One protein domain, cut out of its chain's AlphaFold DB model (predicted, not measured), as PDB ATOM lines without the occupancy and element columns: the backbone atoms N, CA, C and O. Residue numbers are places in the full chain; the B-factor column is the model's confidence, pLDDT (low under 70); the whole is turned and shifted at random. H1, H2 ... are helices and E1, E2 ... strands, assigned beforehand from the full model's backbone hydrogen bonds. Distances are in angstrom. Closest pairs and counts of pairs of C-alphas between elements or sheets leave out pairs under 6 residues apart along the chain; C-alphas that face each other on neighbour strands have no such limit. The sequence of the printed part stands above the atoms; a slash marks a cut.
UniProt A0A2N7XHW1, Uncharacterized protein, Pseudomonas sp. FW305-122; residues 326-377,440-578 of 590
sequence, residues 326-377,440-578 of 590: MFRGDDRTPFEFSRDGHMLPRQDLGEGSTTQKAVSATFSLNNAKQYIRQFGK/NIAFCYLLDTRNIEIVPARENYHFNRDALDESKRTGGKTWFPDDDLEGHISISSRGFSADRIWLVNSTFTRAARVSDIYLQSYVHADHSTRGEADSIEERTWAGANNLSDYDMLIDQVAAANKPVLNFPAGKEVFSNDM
ATOM      1  N   MET A 326     -19.590  30.460 -73.389       97.62
ATOM      2  CA  MET A 326     -18.437  30.513 -72.484       97.62
ATOM      3  C   MET A 326     -17.764  31.883 -72.554       97.62
ATOM      4  O   MET A 326     -17.921  32.605 -73.538       97.62
ATOM      5  N   PHE A 327     -17.010  32.248 -71.520       97.62
ATOM      6  CA  PHE A 327     -16.341  33.544 -71.427       97.62
ATOM      7  C   PHE A 327     -14.833  33.393 -71.579       97.62
ATOM      8  O   PHE A 327     -14.243  32.429 -71.096       97.62
ATOM      9  N   ARG A 328     -14.181  34.356 -72.225       94.88
ATOM     10  CA  ARG A 328     -12.733  34.327 -72.450       94.88
ATOM     11  C   ARG A 328     -12.147  35.728 -72.340       94.88
ATOM     12  O   ARG A 328     -12.648  36.655 -72.964       94.88
ATOM     13  N   GLY A 329     -11.076  35.867 -71.564       93.06
ATOM     14  CA  GLY A 329     -10.202  37.036 -71.645       93.06
ATOM     15  C   GLY A 329      -9.234  36.874 -72.814       93.06
ATOM     16  O   GLY A 329      -8.654  35.800 -72.969       93.06
ATOM     17  N   ASP A 330      -9.075  37.900 -73.642       93.31
ATOM     18  CA  ASP A 330      -8.156  37.863 -74.784       93.31
ATOM     19  C   ASP A 330      -7.572  39.263 -75.048       93.31
ATOM     20  O   ASP A 330      -8.228  40.278 -74.808       93.31
ATOM     21  N   ASP A 331      -6.323  39.322 -75.503       91.25
ATOM     22  CA  ASP A 331      -5.619  40.571 -75.809       91.25
ATOM     23  C   ASP A 331      -6.002  41.137 -77.182       91.25
ATOM     24  O   ASP A 331      -5.884  42.337 -77.428       91.25
ATOM     25  N   ARG A 332      -6.481  40.282 -78.086       93.12
ATOM     26  CA  ARG A 332      -6.825  40.676 -79.451       93.12
ATOM     27  C   ARG A 332      -8.090  41.521 -79.481       93.12
ATOM     28  O   ARG A 332      -9.018  41.308 -78.696       93.12
ATOM     29  N   THR A 333      -8.124  42.490 -80.391       94.69
ATOM     30  CA  THR A 333      -9.229  43.450 -80.507       94.69
ATOM     31  C   THR A 333     -10.453  42.801 -81.170       94.69
ATOM     32  O   THR A 333     -10.313  41.851 -81.946       94.69
ATOM     33  N   PRO A 334     -11.671  43.330 -80.947       95.75
ATOM     34  CA  PRO A 334     -12.860  42.854 -81.660       95.75
ATOM     35  C   PRO A 334     -12.745  43.051 -83.182       95.75
ATOM     36  O   PRO A 334     -13.331  42.293 -83.955       95.75
ATOM     37  N   PHE A 335     -11.983  44.057 -83.621       94.19
ATOM     38  CA  PHE A 335     -11.804  44.388 -85.033       94.19
ATOM     39  C   PHE A 335     -10.912  43.382 -85.754       94.19
ATOM     40  O   PHE A 335     -11.174  43.060 -86.908       94.19
ATOM     41  N   GLU A 336      -9.893  42.841 -85.081       91.88
ATOM     42  CA  GLU A 336      -9.107  41.719 -85.598       91.88
ATOM     43  C   GLU A 336     -10.005  40.518 -85.901       91.88
ATOM     44  O   GLU A 336     -10.047  40.062 -87.041       91.88
ATOM     45  N   PHE A 337     -10.817  40.076 -84.936       93.81
ATOM     46  CA  PHE A 337     -11.723  38.948 -85.163       93.81
ATOM     47  C   PHE A 337     -12.748  39.222 -86.259       93.81
ATOM     48  O   PHE A 337     -13.037  38.331 -87.054       93.81
ATOM     49  N   SER A 338     -13.286  40.442 -86.331       92.25
ATOM     50  CA  SER A 338     -14.238  40.789 -87.385       92.25
ATOM     51  C   SER A 338     -13.596  40.836 -88.775       92.25
ATOM     52  O   SER A 338     -14.235  40.392 -89.728       92.25
ATOM     53  N   ARG A 339     -12.370  41.362 -88.917       89.19
ATOM     54  CA  ARG A 339     -11.649  41.402 -90.206       89.19
ATOM     55  C   ARG A 339     -11.273  40.008 -90.684       89.19
ATOM     56  O   ARG A 339     -11.434  39.698 -91.862       89.19
ATOM     57  N   ASP A 340     -10.829  39.172 -89.758       87.19
ATOM     58  CA  ASP A 340     -10.365  37.820 -90.056       87.19
ATOM     59  C   ASP A 340     -11.541  36.837 -90.197       87.19
ATOM     60  O   ASP A 340     -11.421  35.758 -90.780       87.19
ATOM     61  N   GLY A 341     -12.718  37.206 -89.682       87.81
ATOM     62  CA  GLY A 341     -13.941  36.405 -89.698       87.81
ATOM     63  C   GLY A 341     -13.948  35.258 -88.681       87.81
ATOM     64  O   GLY A 341     -14.925  34.511 -88.598       87.81
ATOM     65  N   HIS A 342     -12.878  35.104 -87.900       90.88
ATOM     66  CA  HIS A 342     -12.733  34.066 -86.887       90.88
ATOM     67  C   HIS A 342     -11.676  34.418 -85.829       90.88
ATOM     68  O   HIS A 342     -10.816  35.274 -86.026       90.88
ATOM     69  N   MET A 343     -11.735  33.707 -84.704       92.50
ATOM     70  CA  MET A 343     -10.709  33.647 -83.669       92.50
ATOM     71  C   MET A 343      -9.954  32.320 -83.782       92.50
ATOM     72  O   MET A 343     -10.527  31.243 -83.607       92.50
ATOM     73  N   LEU A 344      -8.650  32.393 -84.025       89.94
ATOM     74  CA  LEU A 344      -7.733  31.265 -83.934       89.94
ATOM     75  C   LEU A 344      -7.328  30.998 -82.473       89.94
ATOM     76  O   LEU A 344      -7.259  31.938 -81.666       89.94
ATOM     77  N   PRO A 345      -7.025  29.737 -82.121       85.56
ATOM     78  CA  PRO A 345      -6.437  29.420 -80.828       85.56
ATOM     79  C   PRO A 345      -5.089  30.131 -80.681       85.56
ATOM     80  O   PRO A 345      -4.254  30.103 -81.585       85.56
ATOM     81  N   ARG A 346      -4.885  30.774 -79.526       76.69
ATOM     82  CA  ARG A 346      -3.648  31.502 -79.213       76.69
ATOM     83  C   ARG A 346      -2.449  30.563 -79.105       76.69
ATOM     84  O   ARG A 346      -1.378  30.838 -79.634       76.69
ATOM     85  N   GLN A 347      -2.664  29.459 -78.406       74.81
ATOM     86  CA  GLN A 347      -1.694  28.413 -78.161       74.81
ATOM     87  C   GLN A 347      -2.302  27.101 -78.636       74.81
ATOM     88  O   GLN A 347      -3.508  26.888 -78.490       74.81
ATOM     89  N   ASP A 348      -1.468  26.232 -79.198       78.00
ATOM     90  CA  ASP A 348      -1.866  24.845 -79.368       78.00
ATOM     91  C   ASP A 348      -1.842  24.168 -77.998       78.00
ATOM     92  O   ASP A 348      -0.781  23.983 -77.398       78.00
ATOM     93  N   LEU A 349      -3.030  23.867 -77.479       81.94
ATOM     94  CA  LEU A 349      -3.184  23.154 -76.218       81.94
ATOM     95  C   LEU A 349      -2.997  21.632 -76.393       81.94
ATOM     96  O   LEU A 349      -3.115  20.873 -75.435       81.94
ATOM     97  N   GLY A 350      -2.691  21.180 -77.612       78.94
ATOM     98  CA  GLY A 350      -2.479  19.786 -77.946       78.94
ATOM     99  C   GLY A 350      -3.771  18.974 -78.001       78.94
ATOM    100  O   GLY A 350      -4.884  19.434 -77.733       78.94
ATOM    101  N   GLU A 351      -3.610  17.710 -78.372       84.44
ATOM    102  CA  GLU A 351      -4.691  16.731 -78.399       84.44
ATOM    103  C   GLU A 351      -5.043  16.210 -76.999       84.44
ATOM    104  O   GLU A 351      -4.213  16.228 -76.094       84.44
ATOM    105  N   GLY A 352      -6.244  15.641 -76.852       87.12
ATOM    106  CA  GLY A 352      -6.592  14.797 -75.705       87.12
ATOM    107  C   GLY A 352      -7.817  15.230 -74.915       87.12
ATOM    108  O   GLY A 352      -8.363  14.428 -74.167       87.12
ATOM    109  N   SER A 353      -8.281  16.462 -75.092       90.50
ATOM    110  CA  SER A 353      -9.449  16.964 -74.370       90.50
ATOM    111  C   SER A 353     -10.692  17.052 -75.255       90.50
ATOM    112  O   SER A 353     -11.725  16.506 -74.881       90.50
ATOM    113  N   THR A 354     -10.595  17.660 -76.440       93.31
ATOM    114  CA  THR A 354     -11.692  17.852 -77.413       93.31
ATOM    115  C   THR A 354     -11.488  17.042 -78.690       93.31
ATOM    116  O   THR A 354     -10.363  16.698 -79.025       93.31
ATOM    117  N   THR A 355     -12.542  16.774 -79.469       91.75
ATOM    118  CA  THR A 355     -12.419  16.051 -80.757       91.75
ATOM    119  C   THR A 355     -11.543  16.784 -81.778       91.75
ATOM    120  O   THR A 355     -10.801  16.130 -82.522       91.75
ATOM    121  N   GLN A 356     -11.641  18.116 -81.823       91.31
ATOM    122  CA  GLN A 356     -10.843  18.998 -82.682       91.31
ATOM    123  C   GLN A 356      -9.860  19.822 -81.831       91.31
ATOM    124  O   GLN A 356      -9.432  19.351 -80.776       91.31
ATOM    125  N   LYS A 357      -9.480  21.027 -82.275       90.00
ATOM    126  CA  LYS A 357      -8.547  21.887 -81.535       90.00
ATOM    127  C   LYS A 357      -9.225  22.441 -80.288       90.00
ATOM    128  O   LYS A 357     -10.334  22.965 -80.373       90.00
ATOM    129  N   ALA A 358      -8.549  22.343 -79.151       91.75
ATOM    130  CA  ALA A 358      -9.055  22.867 -77.893       91.75
ATOM    131  C   ALA A 358      -8.773  24.370 -77.782       91.75
ATOM    132  O   ALA A 358      -7.652  24.827 -78.008       91.75
ATOM    133  N   VAL A 359      -9.784  25.135 -77.375       91.88
ATOM    134  CA  VAL A 359      -9.632  26.506 -76.876       91.88
ATOM    135  C   VAL A 359     -10.126  26.566 -75.446       91.88
ATOM    136  O   VAL A 359     -11.260  26.194 -75.160       91.88
ATOM    137  N   SER A 360      -9.279  27.077 -74.562       92.44
ATOM    138  CA  SER A 360      -9.640  27.352 -73.177       92.44
ATOM    139  C   SER A 360     -10.612  28.532 -73.064       92.44
ATOM    140  O   SER A 360     -10.442  29.577 -73.706       92.44
ATOM    141  N   ALA A 361     -11.631  28.357 -72.231       95.31
ATOM    142  CA  ALA A 361     -12.557  29.395 -71.812       95.31
ATOM    143  C   ALA A 361     -13.104  29.062 -70.415       95.31
ATOM    144  O   ALA A 361     -12.992  27.931 -69.945       95.31
ATOM    145  N   THR A 362     -13.736  30.030 -69.757       96.31
ATOM    146  CA  THR A 362     -14.322  29.853 -68.424       96.31
ATOM    147  C   THR A 362     -15.848  29.876 -68.437       96.31
ATOM    148  O   THR A 362     -16.478  30.570 -69.240       96.31
ATOM    149  N   PHE A 363     -16.451  29.138 -67.503       96.12
ATOM    150  CA  PHE A 363     -17.890  29.114 -67.263       96.12
ATOM    151  C   PHE A 363     -18.422  30.348 -66.518       96.12
ATOM    152  O   PHE A 363     -19.633  30.473 -66.347       96.12
ATOM    153  N   SER A 364     -17.555  31.266 -66.067       94.25
ATOM    154  CA  SER A 364     -17.938  32.440 -65.273       94.25
ATOM    155  C   SER A 364     -17.471  33.753 -65.901       94.25
ATOM    156  O   SER A 364     -16.271  33.989 -66.052       94.25
ATOM    157  N   LEU A 365     -18.398  34.701 -66.073       94.88
ATOM    158  CA  LEU A 365     -18.070  36.071 -66.481       94.88
ATOM    159  C   LEU A 365     -17.122  36.757 -65.483       94.88
ATOM    160  O   LEU A 365     -16.200  37.470 -65.874       94.88
ATOM    161  N   ASN A 366     -17.313  36.513 -64.181       92.06
ATOM    162  CA  ASN A 366     -16.445  37.076 -63.148       92.06
ATOM    163  C   ASN A 366     -14.993  36.559 -63.240       92.06
ATOM    164  O   ASN A 366     -14.076  37.365 -63.131       92.06
ATOM    165  N   ASN A 367     -14.755  35.269 -63.502       91.69
ATOM    166  CA  ASN A 367     -13.403  34.753 -63.753       91.69
ATOM    167  C   ASN A 367     -12.759  35.412 -64.975       91.69
ATOM    168  O   ASN A 367     -11.650  35.926 -64.860       91.69
ATOM    169  N   ALA A 368     -13.478  35.513 -66.100       93.69
ATOM    170  CA  ALA A 368     -12.973  36.206 -67.288       93.69
ATOM    171  C   ALA A 368     -12.583  37.664 -66.978       93.69
ATOM    172  O   ALA A 368     -11.507  38.123 -67.364       93.69
ATOM    173  N   LYS A 369     -13.406  38.366 -66.185       92.75
ATOM    174  CA  LYS A 369     -13.097  39.696 -65.645       92.75
ATOM    175  C   LYS A 369     -11.816  39.719 -64.811       92.75
ATOM    176  O   LYS A 369     -11.038  40.663 -64.935       92.75
ATOM    177  N   GLN A 370     -11.592  38.733 -63.939       90.06
ATOM    178  CA  GLN A 370     -10.358  38.661 -63.151       90.06
ATOM    179  C   GLN A 370      -9.138  38.399 -64.035       90.06
ATOM    180  O   GLN A 370      -8.118  39.052 -63.824       90.06
ATOM    181  N   TYR A 371      -9.244  37.530 -65.046       87.75
ATOM    182  CA  TYR A 371      -8.144  37.262 -65.974       87.75
ATOM    183  C   TYR A 371      -7.711  38.537 -66.702       87.75
ATOM    184  O   TYR A 371      -6.532  38.889 -66.673       87.75
ATOM    185  N   ILE A 372      -8.656  39.310 -67.253       90.81
ATOM    186  CA  ILE A 372      -8.296  40.550 -67.957       90.81
ATOM    187  C   ILE A 372      -7.834  41.672 -67.018       90.81
ATOM    188  O   ILE A 372      -7.075  42.539 -67.426       90.81
ATOM    189  N   ARG A 373      -8.222  41.662 -65.735       86.38
ATOM    190  CA  ARG A 373      -7.731  42.636 -64.735       86.38
ATOM    191  C   ARG A 373      -6.254  42.471 -64.389       86.38
ATOM    192  O   ARG A 373      -5.674  43.404 -63.819       86.38
ATOM    193  N   GLN A 374      -5.692  41.290 -64.632       78.94
ATOM    194  CA  GLN A 374      -4.265  41.014 -64.456       78.94
ATOM    195  C   GLN A 374      -3.454  41.352 -65.711       78.94
ATOM    196  O   GLN A 374      -2.231  41.470 -65.634       78.94
ATOM    197  N   PHE A 375      -4.127  41.564 -66.843       80.75
ATOM    198  CA  PHE A 375      -3.493  41.986 -68.081       80.75
ATOM    199  C   PHE A 375      -2.788  43.341 -67.917       80.75
ATOM    200  O   PHE A 375      -3.245  44.206 -67.169       80.75
ATOM    201  N   GLY A 376      -1.632  43.506 -68.563       63.81
ATOM    202  CA  GLY A 376      -0.796  44.713 -68.496       63.81
ATOM    203  C   GLY A 376      -0.072  44.961 -67.161       63.81
ATOM    204  O   GLY A 376       0.824  45.796 -67.105       63.81
ATOM    205  N   LYS A 377      -0.408  44.238 -66.080       59.41
ATOM    206  CA  LYS A 377       0.282  44.337 -64.772       59.41
ATOM    207  C   LYS A 377       1.497  43.421 -64.653       59.41
ATOM    208  O   LYS A 377       2.273  43.545 -63.708       59.41
ATOM    209  N   ASN A 440      -2.033  47.904 -72.848       89.75
ATOM    210  CA  ASN A 440      -2.238  47.691 -71.410       89.75
ATOM    211  C   ASN A 440      -3.678  47.295 -71.038       89.75
ATOM    212  O   ASN A 440      -3.980  47.125 -69.857       89.75
ATOM    213  N   ILE A 441      -4.553  47.119 -72.031       91.31
ATOM    214  CA  ILE A 441      -5.928  46.641 -71.861       91.31
ATOM    215  C   ILE A 441      -6.123  45.294 -72.561       91.31
ATOM    216  O   ILE A 441      -5.500  45.019 -73.582       91.31
ATOM    217  N   ALA A 442      -7.015  44.467 -72.022       93.12
ATOM    218  CA  ALA A 442      -7.514  43.250 -72.658       93.12
ATOM    219  C   ALA A 442      -9.041  43.250 -72.647       93.12
ATOM    220  O   ALA A 442      -9.679  44.026 -71.930       93.12
ATOM    221  N   PHE A 443      -9.620  42.354 -73.431       96.38
ATOM    222  CA  PHE A 443     -11.042  42.315 -73.717       96.38
ATOM    223  C   PHE A 443     -11.676  41.054 -73.139       96.38
ATOM    224  O   PHE A 443     -11.084  39.974 -73.144       96.38
ATOM    225  N   CYS A 444     -12.902  41.189 -72.640       97.44
ATOM    226  CA  CYS A 444     -13.713  40.051 -72.236       97.44
ATOM    227  C   CYS A 444     -14.666  39.698 -73.376       97.44
ATOM    228  O   CYS A 444     -15.508  40.505 -73.765       97.44
ATOM    229  N   TYR A 445     -14.562  38.474 -73.873       98.00
ATOM    230  CA  TYR A 445     -15.432  37.935 -74.903       98.00
ATOM    231  C   TYR A 445     -16.405  36.919 -74.326       98.00
ATOM    232  O   TYR A 445     -16.066  36.134 -73.440       98.00
ATOM    233  N   LEU A 446     -17.613  36.923 -74.874       97.94
ATOM    234  CA  LEU A 446     -18.608  35.880 -74.730       97.94
ATOM    235  C   LEU A 446     -18.688  35.126 -76.061       97.94
ATOM    236  O   LEU A 446     -18.893  35.719 -77.119       97.94
ATOM    237  N   LEU A 447     -18.488  33.816 -76.000       97.88
ATOM    238  CA  LEU A 447     -18.445  32.916 -77.145       97.88
ATOM    239  C   LEU A 447     -19.751  32.120 -77.194       97.88
ATOM    240  O   LEU A 447     -20.069  31.428 -76.234       97.88
ATOM    241  N   ASP A 448     -20.506  32.210 -78.289       97.00
ATOM    242  CA  ASP A 448     -21.731  31.429 -78.519       97.00
ATOM    243  C   ASP A 448     -21.393  29.971 -78.862       97.00
ATOM    244  O   ASP A 448     -21.088  29.614 -80.008       97.00
ATOM    245  N   THR A 449     -21.466  29.123 -77.840       96.38
ATOM    246  CA  THR A 449     -21.067  27.714 -77.869       96.38
ATOM    247  C   THR A 449     -22.218  26.756 -78.156       96.38
ATOM    248  O   THR A 449     -22.035  25.539 -78.102       96.38
ATOM    249  N   ARG A 450     -23.406  27.263 -78.511       93.31
ATOM    250  CA  ARG A 450     -24.545  26.406 -78.864       93.31
ATOM    251  C   ARG A 450     -24.175  25.472 -80.014       93.31
ATOM    252  O   ARG A 450     -23.763  25.936 -81.084       93.31
ATOM    253  N   ASN A 451     -24.408  24.176 -79.808       92.81
ATOM    254  CA  ASN A 451     -24.113  23.082 -80.739       92.81
ATOM    255  C   ASN A 451     -22.615  22.823 -80.980       92.81
ATOM    256  O   ASN A 451     -22.262  22.155 -81.950       92.81
ATOM    257  N   ILE A 452     -21.742  23.326 -80.107       95.38
ATOM    258  CA  ILE A 452     -20.297  23.078 -80.140       95.38
ATOM    259  C   ILE A 452     -19.940  22.138 -78.988       95.38
ATOM    260  O   ILE A 452     -20.535  22.215 -77.919       95.38
ATOM    261  N   GLU A 453     -19.001  21.217 -79.205       97.19
ATOM    262  CA  GLU A 453     -18.487  20.354 -78.138       97.19
ATOM    263  C   GLU A 453     -17.764  21.200 -77.083       97.19
ATOM    264  O   GLU A 453     -16.757  21.846 -77.378       97.19
ATOM    265  N   ILE A 454     -18.272  21.141 -75.852       97.50
ATOM    266  CA  ILE A 454     -17.689  21.760 -74.664       97.50
ATOM    267  C   ILE A 454     -17.328  20.674 -73.668       97.50
ATOM    268  O   ILE A 454     -18.198  19.906 -73.263       97.50
ATOM    269  N   VAL A 455     -16.063  20.630 -73.260       96.75
ATOM    270  CA  VAL A 455     -15.510  19.657 -72.312       96.75
ATOM    271  C   VAL A 455     -15.275  20.369 -70.976       96.75
ATOM    272  O   VAL A 455     -14.288  21.098 -70.845       96.75
ATOM    273  N   PRO A 456     -16.166  20.210 -69.978       95.50
ATOM    274  CA  PRO A 456     -16.015  20.864 -68.684       95.50
ATOM    275  C   PRO A 456     -14.996  20.102 -67.832       95.50
ATOM    276  O   PRO A 456     -15.149  18.894 -67.606       95.50
ATOM    277  N   ALA A 457     -13.962  20.797 -67.349       91.25
ATOM    278  CA  ALA A 457     -12.854  20.174 -66.629       91.25
ATOM    279  C   ALA A 457     -13.327  19.508 -65.330       91.25
ATOM    280  O   ALA A 457     -13.177  18.297 -65.153       91.25
ATOM    281  N   ARG A 458     -13.966  20.274 -64.433       91.06
ATOM    282  CA  ARG A 458     -14.396  19.783 -63.110       91.06
ATOM    283  C   ARG A 458     -15.430  18.665 -63.178       91.06
ATOM    284  O   ARG A 458     -15.367  17.742 -62.372       91.06
ATOM    285  N   GLU A 459     -16.315  18.681 -64.168       94.19
ATOM    286  CA  GLU A 459     -17.281  17.595 -64.373       94.19
ATOM    287  C   GLU A 459     -16.581  16.301 -64.816       94.19
ATOM    288  O   GLU A 459     -16.926  15.225 -64.334       94.19
ATOM    289  N   ASN A 460     -15.545  16.380 -65.661       93.69
ATOM    290  CA  ASN A 460     -14.725  15.210 -65.991       93.69
ATOM    291  C   ASN A 460     -13.918  14.717 -64.793       93.69
ATOM    292  O   ASN A 460     -13.900  13.512 -64.538       93.69
ATOM    293  N   TYR A 461     -13.302  15.627 -64.031       89.31
ATOM    294  CA  TYR A 461     -12.578  15.247 -62.819       89.31
ATOM    295  C   TYR A 461     -13.463  14.462 -61.848       89.31
ATOM    296  O   TYR A 461     -13.004  13.530 -61.188       89.31
ATOM    297  N   HIS A 462     -14.734  14.842 -61.778       92.56
ATOM    298  CA  HIS A 462     -15.670  14.329 -60.800       92.56
ATOM    299  C   HIS A 462     -16.423  13.071 -61.274       92.56
ATOM    300  O   HIS A 462     -16.519  12.091 -60.538       92.56
ATOM    301  N   PHE A 463     -16.905  13.042 -62.520       94.50
ATOM    302  CA  PHE A 463     -17.725  11.944 -63.051       94.50
ATOM    303  C   PHE A 463     -16.945  10.927 -63.899       94.50
ATOM    304  O   PHE A 463     -17.431   9.823 -64.158       94.50
ATOM    305  N   ASN A 464     -15.726  11.253 -64.337       91.38
ATOM    306  CA  ASN A 464     -15.002  10.480 -65.344       91.38
ATOM    307  C   ASN A 464     -13.598  10.055 -64.890       91.38
ATOM    308  O   ASN A 464     -12.607  10.321 -65.571       91.38
ATOM    309  N   ARG A 465     -13.515   9.342 -63.755       83.12
ATOM    310  CA  ARG A 465     -12.236   8.834 -63.214       83.12
ATOM    311  C   ARG A 465     -11.426   8.036 -64.238       83.12
ATOM    312  O   ARG A 465     -10.215   8.197 -64.281       83.12
ATOM    313  N   ASP A 466     -12.081   7.267 -65.107       79.12
ATOM    314  CA  ASP A 466     -11.393   6.482 -66.141       79.12
ATOM    315  C   ASP A 466     -10.545   7.348 -67.084       79.12
ATOM    316  O   ASP A 466      -9.412   6.981 -67.381       79.12
ATOM    317  N   ALA A 467     -11.045   8.513 -67.514       77.06
ATOM    318  CA  ALA A 467     -10.298   9.412 -68.396       77.06
ATOM    319  C   ALA A 467      -9.076  10.029 -67.692       77.06
ATOM    320  O   ALA A 467      -8.031  10.226 -68.313       77.06
ATOM    321  N   LEU A 468      -9.174  10.275 -66.381       79.00
ATOM    322  CA  LEU A 468      -8.037  10.706 -65.558       79.00
ATOM    323  C   LEU A 468      -7.026   9.590 -65.304       79.00
ATOM    324  O   LEU A 468      -5.856   9.851 -65.046       79.00
ATOM    325  N   ASP A 469      -7.470   8.342 -65.267       82.38
ATOM    326  CA  ASP A 469      -6.564   7.218 -65.079       82.38
ATOM    327  C   ASP A 469      -5.892   6.840 -66.401       82.38
ATOM    328  O   ASP A 469      -4.726   6.451 -66.403       82.38
ATOM    329  N   GLU A 470      -6.578   7.022 -67.532       73.56
ATOM    330  CA  GLU A 470      -5.997   6.926 -68.872       73.56
ATOM    331  C   GLU A 470      -4.946   8.001 -69.136       73.56
ATOM    332  O   GLU A 470      -3.892   7.666 -69.678       73.56
ATOM    333  N   SER A 471      -5.166   9.248 -68.704       76.69
ATOM    334  CA  SER A 471      -4.159  10.310 -68.839       76.69
ATOM    335  C   SER A 471      -2.849   9.996 -68.116       76.69
ATOM    336  O   SER A 471      -1.777  10.373 -68.581       76.69
ATOM    337  N   LYS A 472      -2.911   9.256 -67.004       80.62
ATOM    338  CA  LYS A 472      -1.731   8.843 -66.223       80.62
ATOM    339  C   LYS A 472      -0.973   7.666 -66.839       80.62
ATOM    340  O   LYS A 472       0.123   7.346 -66.376       80.62
ATOM    341  N   ARG A 473      -1.539   6.966 -67.828       81.12
ATOM    342  CA  ARG A 473      -0.855   5.842 -68.489       81.12
ATOM    343  C   ARG A 473       0.196   6.363 -69.463       81.12
ATOM    344  O   ARG A 473       0.045   7.421 -70.061       81.12
ATOM    345  N   THR A 474       1.249   5.577 -69.677       76.19
ATOM    346  CA  THR A 474       2.276   5.882 -70.681       76.19
ATOM    347  C   THR A 474       1.636   6.067 -72.059       76.19
ATOM    348  O   THR A 474       1.011   5.142 -72.578       76.19
ATOM    349  N   GLY A 475       1.794   7.256 -72.648       76.00
ATOM    350  CA  GLY A 475       1.188   7.618 -73.937       76.00
ATOM    351  C   GLY A 475      -0.254   8.136 -73.854       76.00
ATOM    352  O   GLY A 475      -0.863   8.369 -74.897       76.00
ATOM    353  N   GLY A 476      -0.801   8.323 -72.649       77.12
ATOM    354  CA  GLY A 476      -2.072   9.004 -72.432       77.12
ATOM    355  C   GLY A 476      -1.998  10.450 -72.920       77.12
ATOM    356  O   GLY A 476      -1.079  11.183 -72.567       77.12
ATOM    357  N   LYS A 477      -2.954  10.842 -73.767       81.88
ATOM    358  CA  LYS A 477      -3.059  12.213 -74.288       81.88
ATOM    359  C   LYS A 477      -4.071  13.055 -73.521       81.88
ATOM    360  O   LYS A 477      -4.012  14.270 -73.598       81.88
ATOM    361  N   THR A 478      -5.001  12.424 -72.807       86.31
ATOM    362  CA  THR A 478      -6.091  13.125 -72.127       86.31
ATOM    363  C   THR A 478      -5.565  14.085 -71.074       86.31
ATOM    364  O   THR A 478      -4.719  13.721 -70.268       86.31
ATOM    365  N   TRP A 479      -6.081  15.306 -71.051       86.62
ATOM    366  CA  TRP A 479      -5.726  16.296 -70.044       86.62
ATOM    367  C   TRP A 479      -6.877  17.289 -69.874       86.62
ATOM    368  O   TRP A 479      -7.718  17.445 -70.764       86.62
ATOM    369  N   PHE A 480      -6.923  17.942 -68.718       85.69
ATOM    370  CA  PHE A 480      -7.921  18.953 -68.395       85.69
ATOM    371  C   PHE A 480      -7.228  20.176 -67.783       85.69
ATOM    372  O   PHE A 480      -6.158  20.014 -67.194       85.69
ATOM    373  N   PRO A 481      -7.812  21.374 -67.923       81.62
ATOM    374  CA  PRO A 481      -7.327  22.573 -67.256       81.62
ATOM    375  C   PRO A 481      -7.298  22.460 -65.732       81.62
ATOM    376  O   PRO A 481      -8.146  21.790 -65.140       81.62
ATOM    377  N   ASP A 482      -6.367  23.188 -65.114       74.75
ATOM    378  CA  ASP A 482      -6.212  23.230 -63.658       74.75
ATOM    379  C   ASP A 482      -7.216  24.176 -62.968       74.75
ATOM    380  O   ASP A 482      -7.551  23.955 -61.799       74.75
ATOM    381  N   ASP A 483      -7.705  25.216 -63.659       85.06
ATOM    382  CA  ASP A 483      -8.667  26.174 -63.098       85.06
ATOM    383  C   ASP A 483     -10.062  25.546 -62.947       85.06
ATOM    384  O   ASP A 483     -10.612  24.902 -63.845       85.06
ATOM    385  N   ASP A 484     -10.648  25.770 -61.772       85.69
ATOM    386  CA  ASP A 484     -11.936  25.242 -61.338       85.69
ATOM    387  C   ASP A 484     -13.096  25.517 -62.292       85.69
ATOM    388  O   ASP A 484     -14.011  24.700 -62.391       85.69
ATOM    389  N   LEU A 485     -13.096  26.662 -62.966       91.38
ATOM    390  CA  LEU A 485     -14.192  27.057 -63.850       91.38
ATOM    391  C   LEU A 485     -13.775  27.059 -65.311       91.38
ATOM    392  O   LEU A 485     -14.465  27.665 -66.131       91.38
ATOM    393  N   GLU A 486     -12.660  26.430 -65.648       90.88
ATOM    394  CA  GLU A 486     -12.177  26.348 -67.015       90.88
ATOM    395  C   GLU A 486     -12.706  25.091 -67.720       90.88
ATOM    396  O   GLU A 486     -13.002  24.047 -67.128       90.88
ATOM    397  N   GLY A 487     -12.888  25.214 -69.025       94.50
ATOM    398  CA  GLY A 487     -13.274  24.131 -69.909       94.50
ATOM    399  C   GLY A 487     -12.726  24.370 -71.304       94.50
ATOM    400  O   GLY A 487     -12.217  25.447 -71.622       94.50
ATOM    401  N   HIS A 488     -12.842  23.352 -72.147       95.75
ATOM    402  CA  HIS A 488     -12.391  23.440 -73.528       95.75
ATOM    403  C   HIS A 488     -13.547  23.500 -74.507       95.75
ATOM    404  O   HIS A 488     -14.481  22.702 -74.442       95.75
ATOM    405  N   ILE A 489     -13.419  24.415 -75.458       95.88
ATOM    406  CA  ILE A 489     -14.252  24.532 -76.645       95.88
ATOM    407  C   ILE A 489     -13.550  23.792 -77.780       95.88
ATOM    408  O   ILE A 489     -12.396  24.085 -78.091       95.88
ATOM    409  N   SER A 490     -14.246  22.848 -78.408       94.75
ATOM    410  CA  SER A 490     -13.780  22.161 -79.615       94.75
ATOM    411  C   SER A 490     -13.988  23.076 -80.820       94.75
ATOM    412  O   SER A 490     -15.125  23.381 -81.185       94.75
ATOM    413  N   ILE A 491     -12.905  23.533 -81.440       90.25
ATOM    414  CA  ILE A 491     -12.952  24.421 -82.603       90.25
ATOM    415  C   ILE A 491     -12.288  23.782 -83.821       90.25
ATOM    416  O   ILE A 491     -11.368  22.970 -83.708       90.25
ATOM    417  N   SER A 492     -12.758  24.168 -85.005       87.06
ATOM    418  CA  SER A 492     -12.157  23.717 -86.261       87.06
ATOM    419  C   SER A 492     -10.795  24.354 -86.516       87.06
ATOM    420  O   SER A 492     -10.448  25.370 -85.911       87.06
ATOM    421  N   SER A 493     -10.044  23.803 -87.470       81.75
ATOM    422  CA  SER A 493      -8.801  24.411 -87.963       81.75
ATOM    423  C   SER A 493      -9.007  25.833 -88.499       81.75
ATOM    424  O   SER A 493      -8.104  26.653 -88.391       81.75
ATOM    425  N   ARG A 494     -10.215  26.164 -88.984       81.56
ATOM    426  CA  ARG A 494     -10.593  27.518 -89.426       81.56
ATOM    427  C   ARG A 494     -10.833  28.503 -88.276       81.56
ATOM    428  O   ARG A 494     -11.153  29.652 -88.538       81.56
ATOM    429  N   GLY A 495     -10.739  28.078 -87.018       87.12
ATOM    430  CA  GLY A 495     -11.026  28.923 -85.861       87.12
ATOM    431  C   GLY A 495     -12.503  28.967 -85.459       87.12
ATOM    432  O   GLY A 495     -13.360  28.262 -86.000       87.12
ATOM    433  N   PHE A 496     -12.786  29.796 -84.458       91.94
ATOM    434  CA  PHE A 496     -14.121  30.075 -83.936       91.94
ATOM    435  C   PHE A 496     -14.725  31.275 -84.673       91.94
ATOM    436  O   PHE A 496     -14.155  32.358 -84.639       91.94
ATOM    437  N   SER A 497     -15.857  31.095 -85.355       92.56
ATOM    438  CA  SER A 497     -16.465  32.133 -86.209       92.56
ATOM    439  C   SER A 497     -16.722  33.448 -85.464       92.56
ATOM    440  O   SER A 497     -17.285  33.437 -84.369       92.56
ATOM    441  N   ALA A 498     -16.387  34.579 -86.093       90.75
ATOM    442  CA  ALA A 498     -16.619  35.917 -85.549       90.75
ATOM    443  C   ALA A 498     -18.103  36.229 -85.300       90.75
ATOM    444  O   ALA A 498     -18.423  36.975 -84.378       90.75
ATOM    445  N   ASP A 499     -19.024  35.591 -86.030       90.94
ATOM    446  CA  ASP A 499     -20.468  35.756 -85.815       90.94
ATOM    447  C   ASP A 499     -20.942  35.223 -84.456       90.94
ATOM    448  O   ASP A 499     -22.033  35.549 -83.985       90.94
ATOM    449  N   ARG A 500     -20.110  34.401 -83.812       94.81
ATOM    450  CA  ARG A 500     -20.354  33.812 -82.496       94.81
ATOM    451  C   ARG A 500     -19.581  34.513 -81.385       94.81
ATOM    452  O   ARG A 500     -19.653  34.072 -80.241       94.81
ATOM    453  N   ILE A 501     -18.848  35.580 -81.692       97.56
ATOM    454  CA  ILE A 501     -18.026  36.304 -80.724       97.56
ATOM    455  C   ILE A 501     -18.727  37.606 -80.358       97.56
ATOM    456  O   ILE A 501     -19.076  38.419 -81.215       97.56
ATOM    457  N   TRP A 502     -18.913  37.806 -79.061       98.44
ATOM    458  CA  TRP A 502     -19.540  38.987 -78.493       98.44
ATOM    459  C   TRP A 502     -18.544  39.675 -77.571       98.44
ATOM    460  O   TRP A 502     -17.987  39.037 -76.681       98.44
ATOM    461  N   LEU A 503     -18.310  40.968 -77.771       98.62
ATOM    462  CA  LEU A 503     -17.500  41.763 -76.858       98.62
ATOM    463  C   LEU A 503     -18.363  42.209 -75.682       98.62
ATOM    464  O   LEU A 503     -19.419  42.807 -75.887       98.62
ATOM    465  N   VAL A 504     -17.898  41.936 -74.466       98.00
ATOM    466  CA  VAL A 504     -18.492  42.430 -73.224       98.00
ATOM    467  C   VAL A 504     -17.934  43.819 -72.921       98.00
ATOM    468  O   VAL A 504     -16.722  44.024 -72.959       98.00
ATOM    469  N   ASN A 505     -18.817  44.762 -72.598       96.56
ATOM    470  CA  ASN A 505     -18.441  46.127 -72.249       96.56
ATOM    471  C   ASN A 505     -17.658  46.187 -70.920       96.56
ATOM    472  O   ASN A 505     -17.733  45.281 -70.085       96.56
ATOM    473  N   SER A 506     -16.922  47.272 -70.685       94.00
ATOM    474  CA  SER A 506     -16.005  47.393 -69.542       94.00
ATOM    475  C   SER A 506     -16.704  47.377 -68.172       94.00
ATOM    476  O   SER A 506     -16.098  47.026 -67.153       94.00
ATOM    477  N   THR A 507     -18.003  47.697 -68.133       92.81
ATOM    478  CA  THR A 507     -18.842  47.610 -66.928       92.81
ATOM    479  C   THR A 507     -19.430  46.218 -66.695       92.81
ATOM    480  O   THR A 507     -19.995  45.984 -65.627       92.81
ATOM    481  N   PHE A 508     -19.252  45.275 -67.629       93.50
ATOM    482  CA  PHE A 508     -19.777  43.905 -67.578       93.50
ATOM    483  C   PHE A 508     -21.306  43.837 -67.473       93.50
ATOM    484  O   PHE A 508     -21.861  42.970 -66.803       93.50
ATOM    485  N   THR A 509     -21.996  44.768 -68.127       93.12
ATOM    486  CA  THR A 509     -23.462  44.879 -68.114       93.12
ATOM    487  C   THR A 509     -24.091  44.609 -69.472       93.12
ATOM    488  O   THR A 509     -25.297  44.381 -69.542       93.12
ATOM    489  N   ARG A 510     -23.305  44.635 -70.554       95.38
ATOM    490  CA  ARG A 510     -23.794  44.370 -71.907       95.38
ATOM    491  C   ARG A 510     -22.731  43.711 -72.772       95.38
ATOM    492  O   ARG A 510     -21.544  43.943 -72.569       95.38
ATOM    493  N   ALA A 511     -23.160  42.939 -73.761       97.38
ATOM    494  CA  ALA A 511     -22.319  42.503 -74.861       97.38
ATOM    495  C   ALA A 511     -22.981  42.738 -76.225       97.38
ATOM    496  O   ALA A 511     -24.204  42.651 -76.352       97.38
ATOM    497  N   ALA A 512     -22.161  42.989 -77.242       97.00
ATOM    498  CA  ALA A 512     -22.572  43.089 -78.642       97.00
ATOM    499  C   ALA A 512     -21.661  42.235 -79.529       97.00
ATOM    500  O   ALA A 512     -20.497  42.004 -79.196       97.00
ATOM    501  N   ARG A 513     -22.184  41.754 -80.659       96.62
ATOM    502  CA  ARG A 513     -21.422  40.934 -81.608       96.62
ATOM    503  C   ARG A 513     -20.262  41.741 -82.196       96.62
ATOM    504  O   ARG A 513     -20.441  42.902 -82.562       96.62
ATOM    505  N   VAL A 514     -19.081  41.134 -82.319       96.06
ATOM    506  CA  VAL A 514     -17.879  41.846 -82.801       96.06
ATOM    507  C   VAL A 514     -18.035  42.374 -84.230       96.06
ATOM    508  O   VAL A 514     -17.540  43.457 -84.529       96.06
ATOM    509  N   SER A 515     -18.785  41.668 -85.084       92.31
ATOM    510  CA  SER A 515     -19.092  42.129 -86.442       92.31
ATOM    511  C   SER A 515     -20.002  43.357 -86.458       92.31
ATOM    512  O   SER A 515     -19.787  44.274 -87.248       92.31
ATOM    513  N   ASP A 516     -20.969  43.444 -85.544       92.69
ATOM    514  CA  ASP A 516     -21.829  44.621 -85.422       92.69
ATOM    515  C   ASP A 516     -21.077  45.844 -84.894       92.69
ATOM    516  O   ASP A 516     -21.307  46.950 -85.385       92.69
ATOM    517  N   ILE A 517     -20.159  45.639 -83.947       93.88
ATOM    518  CA  ILE A 517     -19.257  46.678 -83.427       93.88
ATOM    519  C   ILE A 517     -18.364  47.214 -84.551       93.88
ATOM    520  O   ILE A 517     -18.248  48.426 -84.729       93.88
ATOM    521  N   TYR A 518     -17.767  46.317 -85.340       91.31
ATOM    522  CA  TYR A 518     -16.924  46.698 -86.470       91.31
ATOM    523  C   TYR A 518     -17.714  47.482 -87.525       91.31
ATOM    524  O   TYR A 518     -17.262  48.535 -87.962       91.31
ATOM    525  N   LEU A 519     -18.933  47.052 -87.870       87.88
ATOM    526  CA  LEU A 519     -19.799  47.801 -88.788       87.88
ATOM    527  C   LEU A 519     -20.147  49.202 -88.265       87.88
ATOM    528  O   LEU A 519     -20.116  50.150 -89.048       87.88
ATOM    529  N   GLN A 520     -20.437  49.356 -86.966       86.69
ATOM    530  CA  GLN A 520     -20.753  50.676 -86.401       86.69
ATOM    531  C   GLN A 520     -19.588  51.660 -86.497       86.69
ATOM    532  O   GLN A 520     -19.824  52.827 -86.798       86.69
ATOM    533  N   SER A 521     -18.348  51.185 -86.379       83.62
ATOM    534  CA  SER A 521     -17.162  52.036 -86.543       83.62
ATOM    535  C   SER A 521     -16.999  52.630 -87.958       83.62
ATOM    536  O   SER A 521     -16.286  53.609 -88.155       83.62
ATOM    537  N   TYR A 522     -17.656  52.072 -88.983       73.62
ATOM    538  CA  TYR A 522     -17.618  52.641 -90.339       73.62
ATOM    539  C   TYR A 522     -18.743  53.634 -90.608       73.62
ATOM    540  O   TYR A 522     -18.580  54.519 -91.445       73.62
ATOM    541  N   VAL A 523     -19.878  53.511 -89.916       64.31
ATOM    542  CA  VAL A 523     -21.038  54.399 -90.107       64.31
ATOM    543  C   VAL A 523     -20.726  55.833 -89.662       64.31
ATOM    544  O   VAL A 523     -21.317  56.777 -90.186       64.31
ATOM    545  N   HIS A 524     -19.783  56.007 -88.735       57.72
ATOM    546  CA  HIS A 524     -19.423  57.300 -88.152       57.72
ATOM    547  C   HIS A 524     -18.113  57.904 -88.691       57.72
ATOM    548  O   HIS A 524     -17.774  59.030 -88.327       57.72
ATOM    549  N   ALA A 525     -17.400  57.214 -89.590       58.31
ATOM    550  CA  ALA A 525     -16.181  57.740 -90.204       58.31
ATOM    551  C   ALA A 525     -16.518  58.844 -91.229       58.31
ATOM    552  O   ALA A 525     -17.014  58.579 -92.325       58.31
ATOM    553  N   ASP A 526     -16.256  60.100 -90.865       52.00
ATOM    554  CA  ASP A 526     -16.546  61.284 -91.678       52.00
ATOM    555  C   ASP A 526     -15.546  61.403 -92.839       52.00
ATOM    556  O   ASP A 526     -14.453  61.929 -92.661       52.00
ATOM    557  N   HIS A 527     -15.879  60.846 -94.012       45.47
ATOM    558  CA  HIS A 527     -15.140  60.943 -95.288       45.47
ATOM    559  C   HIS A 527     -13.601  60.745 -95.245       45.47
ATOM    560  O   HIS A 527     -12.912  61.037 -96.227       45.47
ATOM    561  N   SER A 528     -13.045  60.220 -94.150       47.91
ATOM    562  CA  SER A 528     -11.620  59.977 -93.975       47.91
ATOM    563  C   SER A 528     -11.210  58.697 -94.690       47.91
ATOM    564  O   SER A 528     -11.928  57.701 -94.715       47.91
ATOM    565  N   THR A 529     -10.003  58.696 -95.249       46.72
ATOM    566  CA  THR A 529      -9.385  57.504 -95.852       46.72
ATOM    567  C   THR A 529      -9.028  56.423 -94.823       46.72
ATOM    568  O   THR A 529      -8.689  55.310 -95.215       46.72
ATOM    569  N   ARG A 530      -9.113  56.738 -93.522       56.38
ATOM    570  CA  ARG A 530      -8.841  55.849 -92.385       56.38
ATOM    571  C   ARG A 530     -10.128  55.613 -91.592       56.38
ATOM    572  O   ARG A 530     -10.795  56.591 -91.249       56.38
ATOM    573  N   GLY A 531     -10.478  54.353 -91.323       71.69
ATOM    574  CA  GLY A 531     -11.688  54.000 -90.573       71.69
ATOM    575  C   GLY A 531     -11.541  54.265 -89.071       71.69
ATOM    576  O   GLY A 531     -10.438  54.188 -88.529       71.69
ATOM    577  N   GLU A 532     -12.648  54.550 -88.377       83.44
ATOM    578  CA  GLU A 532     -12.663  54.772 -86.919       83.44
ATOM    579  C   GLU A 532     -12.105  53.558 -86.152       83.44
ATOM    580  O   GLU A 532     -11.346  53.733 -85.197       83.44
ATOM    581  N   ALA A 533     -12.393  52.331 -86.616       86.81
ATOM    582  CA  ALA A 533     -11.828  51.097 -86.062       86.81
ATOM    583  C   ALA A 533     -10.296  51.100 -86.033       86.81
ATOM    584  O   ALA A 533      -9.720  50.758 -85.002       86.81
ATOM    585  N   ASP A 534      -9.641  51.517 -87.122       87.12
ATOM    586  CA  ASP A 534      -8.176  51.538 -87.203       87.12
ATOM    587  C   ASP A 534      -7.600  52.549 -86.198       87.12
ATOM    588  O   ASP A 534      -6.625  52.270 -85.507       87.12
ATOM    589  N   SER A 535      -8.251  53.708 -86.041       89.94
ATOM    590  CA  SER A 535      -7.826  54.724 -85.070       89.94
ATOM    591  C   SER A 535      -8.014  54.283 -83.615       89.94
ATOM    592  O   SER A 535      -7.168  54.578 -82.766       89.94
ATOM    593  N   ILE A 536      -9.120  53.604 -83.299       93.25
ATOM    594  CA  ILE A 536      -9.344  53.036 -81.965       93.25
ATOM    595  C   ILE A 536      -8.295  51.950 -81.696       93.25
ATOM    596  O   ILE A 536      -7.649  51.967 -80.654       93.25
ATOM    597  N   GLU A 537      -8.091  51.037 -82.641       92.19
ATOM    598  CA  GLU A 537      -7.164  49.917 -82.512       92.19
ATOM    599  C   GLU A 537      -5.705  50.351 -82.327       92.19
ATOM    600  O   GLU A 537      -5.016  49.846 -81.444       92.19
ATOM    601  N   GLU A 538      -5.233  51.334 -83.087       92.12
ATOM    602  CA  GLU A 538      -3.870  51.846 -82.934       92.12
ATOM    603  C   GLU A 538      -3.642  52.533 -81.592       92.12
ATOM    604  O   GLU A 538      -2.578  52.382 -80.996       92.12
ATOM    605  N   ARG A 539      -4.645  53.253 -81.075       94.19
ATOM    606  CA  ARG A 539      -4.566  53.817 -79.722       94.19
ATOM    607  C   ARG A 539      -4.499  52.716 -78.667       94.19
ATOM    608  O   ARG A 539      -3.735  52.860 -77.716       94.19
ATOM    609  N   THR A 540      -5.234  51.619 -78.857       93.69
ATOM    610  CA  THR A 540      -5.139  50.426 -78.003       93.69
ATOM    611  C   THR A 540      -3.715  49.871 -78.003       93.69
ATOM    612  O   THR A 540      -3.134  49.663 -76.937       93.69
ATOM    613  N   TRP A 541      -3.121  49.680 -79.183       92.50
ATOM    614  CA  TRP A 541      -1.751  49.179 -79.334       92.50
ATOM    615  C   TRP A 541      -0.697  50.124 -78.748       92.50
ATOM    616  O   TRP A 541       0.252  49.664 -78.117       92.50
ATOM    617  N   ALA A 542      -0.908  51.437 -78.864       92.06
ATOM    618  CA  ALA A 542      -0.059  52.472 -78.277       92.06
ATOM    619  C   ALA A 542      -0.197  52.605 -76.744       92.06
ATOM    620  O   ALA A 542       0.452  53.460 -76.140       92.06
ATOM    621  N   GLY A 543      -1.039  51.789 -76.097       91.44
ATOM    622  CA  GLY A 543      -1.210  51.778 -74.642       91.44
ATOM    623  C   GLY A 543      -2.174  52.830 -74.097       91.44
ATOM    624  O   GLY A 543      -2.171  53.109 -72.892       91.44
ATOM    625  N   ALA A 544      -3.009  53.430 -74.948       93.12
ATOM    626  CA  ALA A 544      -4.078  54.299 -74.481       93.12
ATOM    627  C   ALA A 544      -5.140  53.482 -73.728       93.12
ATOM    628  O   ALA A 544      -5.557  52.415 -74.168       93.12
ATOM    629  N   ASN A 545      -5.643  54.022 -72.618       91.31
ATOM    630  CA  ASN A 545      -6.776  53.432 -71.908       91.31
ATOM    631  C   ASN A 545      -8.099  53.852 -72.575       91.31
ATOM    632  O   ASN A 545      -8.778  54.763 -72.105       91.31
ATOM    633  N   ASN A 546      -8.425  53.222 -73.701       94.88
ATOM    634  CA  ASN A 546      -9.520  53.601 -74.597       94.88
ATOM    635  C   ASN A 546     -10.709  52.618 -74.588       94.88
ATOM    636  O   ASN A 546     -11.481  52.569 -75.543       94.88
ATOM    637  N   LEU A 547     -10.900  51.859 -73.501       94.75
ATOM    638  CA  LEU A 547     -12.048  50.947 -73.342       94.75
ATOM    639  C   LEU A 547     -13.404  51.644 -73.556       94.75
ATOM    640  O   LEU A 547     -14.325  51.033 -74.091       94.75
ATOM    641  N   SER A 548     -13.508  52.930 -73.205       96.56
ATOM    642  CA  SER A 548     -14.719  53.732 -73.411       96.56
ATOM    643  C   SER A 548     -15.133  53.851 -74.877       96.56
ATOM    644  O   SER A 548     -16.319  53.993 -75.152       96.56
ATOM    645  N   ASP A 549     -14.189  53.781 -75.819       96.00
ATOM    646  CA  ASP A 549     -14.510  53.872 -77.245       96.00
ATOM    647  C   ASP A 549     -15.182  52.587 -77.733       96.00
ATOM    648  O   ASP A 549     -16.155  52.630 -78.482       96.00
ATOM    649  N   TYR A 550     -14.731  51.435 -77.233       97.50
ATOM    650  CA  TYR A 550     -15.389  50.153 -77.482       97.50
ATOM    651  C   TYR A 550     -16.771  50.090 -76.821       97.50
ATOM    652  O   TYR A 550     -17.725  49.629 -77.445       97.50
ATOM    653  N   ASP A 551     -16.901  50.591 -75.590       97.62
ATOM    654  CA  ASP A 551     -18.190  50.675 -74.897       97.62
ATOM    655  C   ASP A 551     -19.183  51.561 -75.657       97.62
ATOM    656  O   ASP A 551     -20.342  51.184 -75.828       97.62
ATOM    657  N   MET A 552     -18.717  52.696 -76.185       96.19
ATOM    658  CA  MET A 552     -19.526  53.586 -77.014       96.19
ATOM    659  C   MET A 552     -20.011  52.884 -78.288       96.19
ATOM    660  O   MET A 552     -21.185  53.009 -78.632       96.19
ATOM    661  N   LEU A 553     -19.161  52.099 -78.960       96.56
ATOM    662  CA  LEU A 553     -19.590  51.300 -80.114       96.56
ATOM    663  C   LEU A 553     -20.645  50.252 -79.721       96.56
ATOM    664  O   LEU A 553     -21.622  50.066 -80.443       96.56
ATOM    665  N   ILE A 554     -20.509  49.598 -78.562       97.25
ATOM    666  CA  ILE A 554     -21.527  48.668 -78.038       97.25
ATOM    667  C   ILE A 554     -22.857  49.398 -77.776       97.25
ATOM    668  O   ILE A 554     -23.927  48.886 -78.117       97.25
ATOM    669  N   ASP A 555     -22.812  50.597 -77.193       96.12
ATOM    670  CA  ASP A 555     -23.997  51.428 -76.965       96.12
ATOM    671  C   ASP A 555     -24.645  51.874 -78.281       96.12
ATOM    672  O   ASP A 555     -25.870  51.859 -78.401       96.12
ATOM    673  N   GLN A 556     -23.848  52.193 -79.302       94.38
ATOM    674  CA  GLN A 556     -24.342  52.509 -80.642       94.38
ATOM    675  C   GLN A 556     -24.990  51.299 -81.324       94.38
ATOM    676  O   GLN A 556     -26.013  51.460 -81.989       94.38
ATOM    677  N   VAL A 557     -24.444  50.087 -81.160       94.44
ATOM    678  CA  VAL A 557     -25.090  48.848 -81.631       94.44
ATOM    679  C   VAL A 557     -26.469  48.701 -80.978       94.44
ATOM    680  O   VAL A 557     -27.460  48.474 -81.676       94.44
ATOM    681  N   ALA A 558     -26.557  48.900 -79.660       94.06
ATOM    682  CA  ALA A 558     -27.829  48.857 -78.941       94.06
ATOM    683  C   ALA A 558     -28.811  49.937 -79.436       94.06
ATOM    684  O   ALA A 558     -29.977  49.639 -79.698       94.06
ATOM    685  N   ALA A 559     -28.344  51.176 -79.615       93.94
ATOM    686  CA  ALA A 559     -29.150  52.293 -80.113       93.94
ATOM    687  C   ALA A 559     -29.651  52.073 -81.551       93.94
ATOM    688  O   ALA A 559     -30.732  52.538 -81.911       93.94
ATOM    689  N   ALA A 560     -28.904  51.316 -82.359       90.62
ATOM    690  CA  ALA A 560     -29.299  50.892 -83.699       90.62
ATOM    691  C   ALA A 560     -30.311  49.725 -83.709       90.62
ATOM    692  O   ALA A 560     -30.634  49.214 -84.780       90.62
ATOM    693  N   ASN A 561     -30.825  49.299 -82.547       89.44
ATOM    694  CA  ASN A 561     -31.725  48.149 -82.377       89.44
ATOM    695  C   ASN A 561     -31.149  46.824 -82.907       89.44
ATOM    696  O   ASN A 561     -31.895  45.920 -83.289       89.44
ATOM    697  N   LYS A 562     -29.820  46.702 -82.937       90.25
ATOM    698  CA  LYS A 562     -29.147  45.443 -83.252       90.25
ATOM    699  C   LYS A 562     -29.107  44.534 -82.013       90.25
ATOM    700  O   LYS A 562     -29.230  45.031 -80.889       90.25
ATOM    701  N   PRO A 563     -28.939  43.210 -82.186       91.69
ATOM    702  CA  PRO A 563     -28.889  42.277 -81.066       91.69
ATOM    703  C   PRO A 563     -27.800  42.634 -80.046       91.69
ATOM    704  O   PRO A 563     -26.623  42.752 -80.383       91.69
ATOM    705  N   VAL A 564     -28.197  42.748 -78.778       94.19
ATOM    706  CA  VAL A 564     -27.302  42.911 -77.626       94.19
ATOM    707  C   VAL A 564     -27.738  41.989 -76.494       94.19
ATOM    708  O   VAL A 564     -28.925  41.719 -76.318       94.19
ATOM    709  N   LEU A 565     -26.776  41.518 -75.708       94.38
ATOM    710  CA  LEU A 565     -27.022  40.728 -74.504       94.38
ATOM    711  C   LEU A 565     -26.849  41.634 -73.295       94.38
ATOM    712  O   LEU A 565     -25.809  42.271 -73.169       94.38
ATOM    713  N   ASN A 566     -27.842  41.701 -72.411       92.69
ATOM    714  CA  ASN A 566     -27.738  42.466 -71.169       92.69
ATOM    715  C   ASN A 566     -27.529  41.516 -69.991       92.69
ATOM    716  O   ASN A 566     -28.199  40.489 -69.886       92.69
ATOM    717  N   PHE A 567     -26.623  41.888 -69.093       89.75
ATOM    718  CA  PHE A 567     -26.302  41.127 -67.895       89.75
ATOM    719  C   PHE A 567     -26.934  41.785 -66.663       89.75
ATOM    720  O   PHE A 567     -26.968  43.017 -66.571       89.75
ATOM    721  N   PRO A 568     -27.423  40.998 -65.692       83.31
ATOM    722  CA  PRO A 568     -27.952  41.541 -64.450       83.31
ATOM    723  C   PRO A 568     -26.856  42.259 -63.651       83.31
ATOM    724  O   PRO A 568     -25.828  41.677 -63.308       83.31
ATOM    725  N   ALA A 569     -27.094  43.526 -63.307       76.38
ATOM    726  CA  ALA A 569     -26.165  44.297 -62.490       76.38
ATOM    727  C   ALA A 569     -26.002  43.672 -61.094       76.38
ATOM    728  O   ALA A 569     -26.980  43.293 -60.450       76.38
ATOM    729  N   GLY A 570     -24.755  43.576 -60.621       73.44
ATOM    730  CA  GLY A 570     -24.433  43.089 -59.274       73.44
ATOM    731  C   GLY A 570     -24.643  41.587 -59.047       73.44
ATOM    732  O   GLY A 570     -24.442  41.127 -57.926       73.44
ATOM    733  N   LYS A 571     -25.017  40.822 -60.079       81.94
ATOM    734  CA  LYS A 571     -25.144  39.362 -60.007       81.94
ATOM    735  C   LYS A 571     -24.016  38.689 -60.775       81.94
ATOM    736  O   LYS A 571     -23.511  39.216 -61.765       81.94
ATOM    737  N   GLU A 572     -23.622  37.513 -60.309       85.19
ATOM    738  CA  GLU A 572     -22.745  36.651 -61.091       85.19
ATOM    739  C   GLU A 572     -23.503  36.075 -62.284       85.19
ATOM    740  O   GLU A 572     -24.698  35.797 -62.198       85.19
ATOM    741  N   VAL A 573     -22.784  35.927 -63.391       90.75
ATOM    742  CA  VAL A 573     -23.306  35.384 -64.643       90.75
ATOM    743  C   VAL A 573     -22.444  34.198 -65.030       90.75
ATOM    744  O   VAL A 573     -21.218  34.326 -65.162       90.75
ATOM    745  N   PHE A 574     -23.095  33.059 -65.219       92.81
ATOM    746  CA  PHE A 574     -22.480  31.815 -65.643       92.81
ATOM    747  C   PHE A 574     -22.918  31.428 -67.050       92.81
ATOM    748  O   PHE A 574     -23.908  31.917 -67.591       92.81
ATOM    749  N   SER A 575     -22.185  30.489 -67.637       92.75
ATOM    750  CA  SER A 575     -22.446  29.955 -68.967       92.75
ATOM    751  C   SER A 575     -23.888  29.527 -69.197       92.75
ATOM    752  O   SER A 575     -24.407  29.787 -70.272       92.75
ATOM    753  N   ASN A 576     -24.543  28.887 -68.220       87.81
ATOM    754  CA  ASN A 576     -25.916  28.394 -68.389       87.81
ATOM    755  C   ASN A 576     -26.978  29.502 -68.305       87.81
ATOM    756  O   ASN A 576     -28.095  29.284 -68.760       87.81
ATOM    757  N   ASP A 577     -26.639  30.667 -67.745       87.81
ATOM    758  CA  ASP A 577     -27.567  31.801 -67.614       87.81
ATOM    759  C   ASP A 577     -27.754  32.531 -68.949       87.81
ATOM    760  O   ASP A 577     -28.630  33.386 -69.100       87.81
ATOM    761  N   MET A 578     -26.905  32.215 -69.931       89.06
ATOM    762  CA  MET A 578     -26.867  32.922 -71.192       89.06
ATOM    763  C   MET A 578     -28.006  32.508 -72.110       89.06
ATOM    764  O   MET A 578     -28.077  31.383 -72.603       89.06
TER     765      MET A 578
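What this domain is: This is residues 326 to 377 and 440 to 578 of the 590 residues of an uncharacterized protein of Pseudomonas sp. FW305-122 (UniProt A0A2N7XHW1). A strongly twisted sheet of five strands, E1, E3, E6, E7 and E8, makes the core, with H7 across one face and H2 along the other. At one end of the long axis H5 gathers H1, H6 and H7 round it; toward the other end a smaller sheet, E2, E5 and E4, lies beside the edge strand E1, and the short helices H3 and H4 reach out beyond it. The 191 printed residues have seven named helices and eight named strands, in the order E1 H1 E2 H2 E3 E4 H3 H4 E5 E6 E7 H5 H6 H7 E8; the class is mixed, helices and strands. Both sheets are antiparallel throughout, in the orders E1 - E3 - E6 - E7 - E8 and E2 - E5 - E4. The whole is compact, with a radius of gyration of the C-alphas of 17.9 A, yet elongated, with spans of 62 by 35 by 35 A.

How they stand to each other: In the larger sheet E1, residues 326 to 330, is the antiparallel neighbour of E3, residues 443 to 448, with N 328 and O 445 2.9 A apart. E6, residues 501 to 504, follows beside E3, with N 446 and O 502 2.8 A apart. E6 and E7, residues 510 to 513, form a hairpin, with N 503 and O 512 2.8 A apart. E8, residues 564 to 566, is the other edge strand, with N 511 and O 565 2.8 A apart. Helices on both faces give three layers: H7, residues 547 to 559, on one face and H2, residues 365 to 374, on the other. H7 has a height over the sheet of 9.4 A and runs across the strands, at 68 degrees to E6 on the local plane; its closest C-alphas to E7 are those of Ile 554 and Ala 512, 5.7 A. H2, at a height of 7.9 A, runs along the strands, at 9 degrees to E1 on the local plane. H5, residues 514 to 523, is the hub and stands up from the sheet, on the opposite face from H2. It touches H7 about perpendicular at 86 degrees, closest at C-alphas 517 and 553, 5.7 A. It touches H1, residues 334 to 340, about perpendicular at 85 degrees, closest at C-alphas 515 and 338, 5.1 A; H1 only grazes the sheet with residues 334 to 338. H5 touches H6, residues 532 to 541, at a steep tilt of 59 degrees, opposite ways, closest at C-alphas 521 and 532, 5.3 A. These helix pairs are mostly crossed, with no shallow tilt among the three. In the smaller sheet E2, residues 357 to 362, pairs with E5, residues 486 to 491, with N 359 and O 489 2.9 A apart, and E5 with E4, residues 454 to 456, with N 455 and O 488 2.9 A apart. The closest C-alphas of E1 and E2 are those of Arg 328 and Ala 361, 5.0 A. H3, residues 457 to 463, only grazes this sheet; H4, residues 465 to 471, is close to H3 but not clearly touching, 7.0 A between C-alphas 461 and 468. Every O i to N i+4 pair is within hydrogen-bond range in H1, H2, H3, H4, H6 and H7; in H5 it is 5 of 6.

Where its parts are: E1 begins at C-alpha 326, (-18.437, 30.513, -72.484). H7 is the longest helix, 18.4 A from C-alpha 547 to C-alpha 559, the latter at (-29.150, 52.293, -80.113). E2, E3 and E5 measure 16.4 A, 16.0 A and 15.7 A, and H5, H2 and H6 14.9 A, 14.8 A and 14.4 A. E8 ends at C-alpha 566, (-27.738, 42.466, -71.169).

The domain as a whole: The C-alphas farthest apart are those of Arg 473 and His 527, 62.9 A. Residues 378 to 439 are not printed, and C-alphas 377 and 440 are 7.9 A apart across the cut. The links H1 to E2 and H4 to E5 are long. Residues 376 to 377 and 523 to 530 have pLDDT under 70; the mean of the printed part is 88.4.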